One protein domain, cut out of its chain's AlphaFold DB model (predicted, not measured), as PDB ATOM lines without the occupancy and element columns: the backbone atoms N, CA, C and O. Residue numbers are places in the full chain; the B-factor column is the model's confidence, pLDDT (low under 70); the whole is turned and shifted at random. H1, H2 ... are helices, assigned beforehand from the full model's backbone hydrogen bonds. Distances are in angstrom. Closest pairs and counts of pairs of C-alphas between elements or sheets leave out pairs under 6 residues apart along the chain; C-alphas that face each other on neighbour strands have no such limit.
ATOM      1  N   GLY A  39       9.715  56.060  19.989       75.88
ATOM      2  CA  GLY A  39       9.428  55.710  21.391       75.88
ATOM      3  C   GLY A  39       8.895  54.277  21.541       75.88
ATOM      4  O   GLY A  39       9.248  53.589  22.490       75.88
ATOM      5  N   GLU A  40       8.134  53.813  20.549       78.81
ATOM      6  CA  GLU A  40       7.632  52.444  20.446       78.81
ATOM      7  C   GLU A  40       8.751  51.431  20.163       78.81
ATOM      8  O   GLU A  40       8.854  50.425  20.862       78.81
ATOM      9  N   ASP A  41       9.655  51.728  19.223       80.31
ATOM     10  CA  ASP A  41      10.788  50.841  18.920       80.31
ATOM     11  C   ASP A  41      11.731  50.687  20.122       80.31
ATOM     12  O   ASP A  41      12.272  49.609  20.354       80.31
ATOM     13  N   LYS A  42      11.921  51.753  20.913       84.88
ATOM     14  CA  LYS A  42      12.701  51.690  22.158       84.88
ATOM     15  C   LYS A  42      12.040  50.786  23.190       84.88
ATOM     16  O   LYS A  42      12.722  49.948  23.768       84.88
ATOM     17  N   GLN A  43      10.728  50.912  23.377       89.38
ATOM     18  CA  GLN A  43       9.972  50.068  24.302       89.38
ATOM     19  C   GLN A  43      10.021  48.589  23.890       89.38
ATOM     20  O   GLN A  43      10.170  47.706  24.737       89.38
ATOM     21  N   ALA A  44       9.924  48.313  22.586       89.06
ATOM     22  CA  ALA A  44      10.066  46.965  22.046       89.06
ATOM     23  C   ALA A  44      11.472  46.403  22.311       89.06
ATOM     24  O   ALA A  44      11.604  45.253  22.730       89.06
ATOM     25  N   LEU A  45      12.513  47.224  22.131       90.94
ATOM     26  CA  LEU A  45      13.896  46.842  22.413       90.94
ATOM     27  C   LEU A  45      14.123  46.559  23.905       90.94
ATOM     28  O   LEU A  45      14.725  45.548  24.245       90.94
ATOM     29  N   GLU A  46      13.618  47.418  24.792       92.81
ATOM     30  CA  GLU A  46      13.706  47.232  26.247       92.81
ATOM     31  C   GLU A  46      13.011  45.946  26.695       92.81
ATOM     32  O   GLU A  46      13.563  45.189  27.488       92.81
ATOM     33  N   THR A  47      11.837  45.654  26.134       93.75
ATOM     34  CA  THR A  47      11.113  44.405  26.413       93.75
ATOM     35  C   THR A  47      11.910  43.187  25.954       93.75
ATOM     36  O   THR A  47      12.010  42.202  26.679       93.75
ATOM     37  N   ALA A  48      12.509  43.255  24.761       93.00
ATOM     38  CA  ALA A  48      13.327  42.169  24.239       93.00
ATOM     39  C   ALA A  48      14.587  41.932  25.087       93.00
ATOM     40  O   ALA A  48      14.941  40.784  25.334       93.00
ATOM     41  N   LEU A  49      15.241  42.999  25.558       94.19
ATOM     42  CA  LEU A  49      16.396  42.895  26.455       94.19
ATOM     43  C   LEU A  49      16.007  42.286  27.806       94.19
ATOM     44  O   LEU A  49      16.683  41.376  28.270       94.19
ATOM     45  N   ALA A  50      14.881  42.709  28.385       95.44
ATOM     46  CA  ALA A  50      14.376  42.131  29.628       95.44
ATOM     47  C   ALA A  50      14.069  40.625  29.499       95.44
ATOM     48  O   ALA A  50      14.291  39.862  30.438       95.44
ATOM     49  N   GLU A  51      13.587  40.179  28.336       94.81
ATOM     50  CA  GLU A  51      13.363  38.753  28.086       94.81
ATOM     51  C   GLU A  51      14.684  37.978  27.980       94.81
ATOM     52  O   GLU A  51      14.779  36.861  28.484       94.81
ATOM     53  N   VAL A  52      15.719  38.563  27.368       95.25
ATOM     54  CA  VAL A  52      17.057  37.950  27.310       95.25
ATOM     55  C   VAL A  52      17.625  37.746  28.714       95.25
ATOM     56  O   VAL A  52      18.095  36.645  29.003       95.25
ATOM     57  N   ASP A  53      17.508  38.739  29.597       93.50
ATOM     58  CA  ASP A  53      17.959  38.619  30.991       93.50
ATOM     59  C   ASP A  53      17.238  37.463  31.712       93.50
ATOM     60  O   ASP A  53      17.852  36.646  32.400       93.50
ATOM     61  N   HIS A  54      15.926  37.325  31.499       94.00
ATOM     62  CA  HIS A  54      15.149  36.223  32.068       94.00
ATOM     63  C   HIS A  54      15.556  34.851  31.499       94.00
ATOM     64  O   HIS A  54      15.571  33.843  32.215       94.00
ATOM     65  N   LEU A  55      15.901  34.784  30.211       93.56
ATOM     66  CA  LEU A  55      16.408  33.562  29.592       93.56
ATOM     67  C   LEU A  55      17.783  33.165  30.141       93.56
ATOM     68  O   LEU A  55      18.027  31.968  30.294       93.56
ATOM     69  N   GLU A  56      18.648  34.124  30.477       92.62
ATOM     70  CA  GLU A  56      19.954  33.858  31.092       92.62
ATOM     71  C   GLU A  56      19.809  33.198  32.474       92.62
ATOM     72  O   GLU A  56      20.426  32.163  32.736       92.62
ATOM     73  N   ASP A  57      18.907  33.701  33.320       92.94
ATOM     74  CA  ASP A  57      18.610  33.102  34.631       92.94
ATOM     75  C   ASP A  57      18.091  31.660  34.509       92.94
ATOM     76  O   ASP A  57      18.468  30.749  35.267       92.94
ATOM     77  N   ARG A  58      17.235  31.419  33.514       93.81
ATOM     78  CA  ARG A  58      16.737  30.074  33.217       93.81
ATOM     79  C   ARG A  58      17.838  29.167  32.694       93.81
ATOM     80  O   ARG A  58      17.893  28.011  33.107       93.81
ATOM     81  N   LEU A  59      18.709  29.670  31.822       91.75
ATOM     82  CA  LEU A  59      19.849  28.915  31.318       91.75
ATOM     83  C   LEU A  59      20.763  28.504  32.467       91.75
ATOM     84  O   LEU A  59      21.091  27.332  32.579       91.75
ATOM     85  N   ARG A  60      21.077  29.417  33.385       91.00
ATOM     86  CA  ARG A  60      21.898  29.133  34.569       91.00
ATOM     87  C   ARG A  60      21.288  28.058  35.469       91.00
ATOM     88  O   ARG A  60      21.988  27.202  36.013       91.00
ATOM     89  N   THR A  61      19.964  28.077  35.603       91.62
ATOM     90  CA  THR A  61      19.221  27.030  36.313       91.62
ATOM     91  C   THR A  61      19.340  25.686  35.591       91.62
ATOM     92  O   THR A  61      19.620  24.672  36.227       91.62
ATOM     93  N   LEU A  62      19.175  25.671  34.265       91.12
ATOM     94  CA  LEU A  62      19.331  24.463  33.455       91.12
ATOM     95  C   LEU A  62      20.766  23.934  33.473       91.12
ATOM     96  O   LEU A  62      20.939  22.730  33.593       91.12
ATOM     97  N   GLU A  63      21.779  24.798  33.424       88.69
ATOM     98  CA  GLU A  63      23.186  24.416  33.573       88.69
ATOM     99  C   GLU A  63      23.441  23.776  34.936       88.69
ATOM    100  O   GLU A  63      24.100  22.748  35.008       88.69
ATOM    101  N   THR A  64      22.857  24.318  36.008       89.00
ATOM    102  CA  THR A  64      22.985  23.739  37.354       89.00
ATOM    103  C   THR A  64      22.364  22.341  37.429       89.00
ATOM    104  O   THR A  64      22.933  21.439  38.041       89.00
ATOM    105  N   ILE A  65      21.199  22.145  36.804       88.50
ATOM    106  CA  ILE A  65      20.534  20.836  36.740       88.50
ATOM    107  C   ILE A  65      21.346  19.868  35.875       88.50
ATOM    108  O   ILE A  65      21.545  18.723  36.264       88.50
ATOM    109  N   LEU A  66      21.832  20.327  34.723       86.75
ATOM    110  CA  LEU A  66      22.599  19.514  33.786       86.75
ATOM    111  C   LEU A  66      23.961  19.112  34.365       86.75
ATOM    112  O   LEU A  66      24.379  17.973  34.190       86.75
ATOM    113  N   ASP A  67      24.614  20.000  35.116       84.75
ATOM    114  CA  ASP A  67      25.843  19.701  35.857       84.75
ATOM    115  C   ASP A  67      25.593  18.667  36.973       84.75
ATOM    116  O   ASP A  67      26.470  17.853  37.266       84.75
ATOM    117  N   ALA A  68      24.397  18.658  37.577       85.06
ATOM    118  CA  ALA A  68      24.013  17.669  38.583       85.06
ATOM    119  C   ALA A  68      23.653  16.298  37.981       85.06
ATOM    120  O   ALA A  68      23.985  15.273  38.575       85.06
ATOM    121  N   ASP A  69      22.981  16.271  36.826       85.56
ATOM    122  CA  ASP A  69      22.515  15.033  36.186       85.56
ATOM    123  C   ASP A  69      23.599  14.383  35.306       85.56
ATOM    124  O   ASP A  69      23.762  13.160  35.299       85.56
ATOM    125  N   HIS A  70      24.390  15.184  34.587       80.31
ATOM    126  CA  HIS A  70      25.403  14.733  33.625       80.31
ATOM    127  C   HIS A  70      26.736  15.490  33.782       80.31
ATOM    128  O   HIS A  70      27.138  16.202  32.870       80.31
ATOM    129  N   PRO A  71      27.501  15.306  34.871       76.62
ATOM    130  CA  PRO A  71      28.663  16.139  35.222       76.62
ATOM    131  C   PRO A  71      29.792  16.249  34.173       76.62
ATOM    132  O   PRO A  71      30.602  17.166  34.265       76.62
ATOM    133  N   ASN A  72      29.853  15.363  33.170       78.44
ATOM    134  CA  ASN A  72      30.899  15.352  32.136       78.44
ATOM    135  C   ASN A  72      30.432  15.830  30.743       78.44
ATOM    136  O   ASN A  72      31.159  15.682  29.761       78.44
ATOM    137  N   TRP A  73      29.229  16.409  30.639       80.69
ATOM    138  CA  TRP A  73      28.614  16.811  29.364       80.69
ATOM    139  C   TRP A  73      29.414  17.871  28.584       80.69
ATOM    140  O   TRP A  73      29.349  17.929  27.355       80.69
ATOM    141  N   ARG A  74      30.185  18.711  29.288       75.75
ATOM    142  CA  ARG A  74      31.032  19.753  28.684       75.75
ATOM    143  C   ARG A  74      32.227  19.173  27.920       75.75
ATOM    144  O   ARG A  74      32.611  19.730  26.894       75.75
ATOM    145  N   ASP A  75      32.768  18.041  28.370       77.94
ATOM    146  CA  ASP A  75      33.912  17.389  27.723       77.94
ATOM    147  C   ASP A  75      33.503  16.675  26.427       77.94
ATOM    148  O   ASP A  75      34.258  16.672  25.457       77.94
ATOM    149  N   GLU A  76      32.286  16.123  26.362       71.75
ATOM    150  CA  GLU A  76      31.767  15.474  25.148       71.75
ATOM    151  C   GLU A  76      31.536  16.466  23.995       71.75
ATOM    152  O   GLU A  76      31.665  16.096  22.827       71.75
ATOM    153  N   GLN A  77      31.242  17.735  24.304       64.25
ATOM    154  CA  GLN A  77      31.046  18.791  23.299       64.25
ATOM    155  C   GLN A  77      32.369  19.351  22.754       64.25
ATOM    156  O   GLN A  77      32.411  19.804  21.615       64.25
ATOM    157  N   ALA A  78      33.454  19.308  23.537       64.00
ATOM    158  CA  ALA A  78      34.770  19.812  23.130       64.00
ATOM    159  C   ALA A  78      35.541  18.853  22.199       64.00
ATOM    160  O   ALA A  78      36.541  19.244  21.598       64.00
ATOM    161  N   VAL A  79      35.097  17.596  22.094       57.41
ATOM    162  CA  VAL A  79      35.790  16.519  21.361       57.41
ATOM    163  C   VAL A  79      35.219  16.303  19.945       57.41
ATOM    164  O   VAL A  79      35.705  15.442  19.209       57.41
ATOM    165  N   LYS A  80      34.234  17.101  19.514       48.50
ATOM    166  CA  LYS A  80      33.631  17.023  18.175       48.50
ATOM    167  C   LYS A  80      33.949  18.246  17.321       48.50
ATOM    168  O   LYS A  80      34.204  18.039  16.113       48.50
TER     169      LYS A  80
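What this domain is: This is residues 39 to 80 of the 80 residues of the protein "Envelope stress response membrane protein PspB" of Neptunomonas marina (UniProt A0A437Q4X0). One long helix, H1, makes nearly the whole length, and at its far end the chain turns a corner into a short helix, H2, giving an L with one long and one short arm. The printed part has 42 residues with two named helices, H1 then H2, and no named strand; its class is all helix. It is extended, a rod in outline with spans of 47 by 22 by 6 A and a radius of gyration of the C-alphas of 16.0 A.

Where its parts are: H1 runs from Gly 39, C-alpha at (9.428, 55.710, 21.391), to Asp 69, C-alpha at (22.515, 15.033, 36.186), 45.2 A from first to last C-alpha. A tight link of 3 residues leads to H2, residues 73 to 78, 9.3 A long and ending with C-alpha 78 at (34.770, 19.812, 23.130).

How they stand to each other: H1 and H2 are close but not clearly touching; their closest C-alphas, of Asp 67 and Trp 73, are 7.6 A apart. Their lines are only just about perpendicular, at 71 degrees. In H1 every O i to N i+4 pair is within hydrogen-bond range; in H2 1 of 2 is. Residues 39 to 65 of H1 stand free.

The domain as a whole: The two C-alphas farthest apart, of Gly 39 and Val 79, are 47.2 A apart. The printed part has no cut and ends at Lys 80, the chain's last residue. The mean pLDDT of the printed part is 84.7, and residues 77 to 80 are under 70.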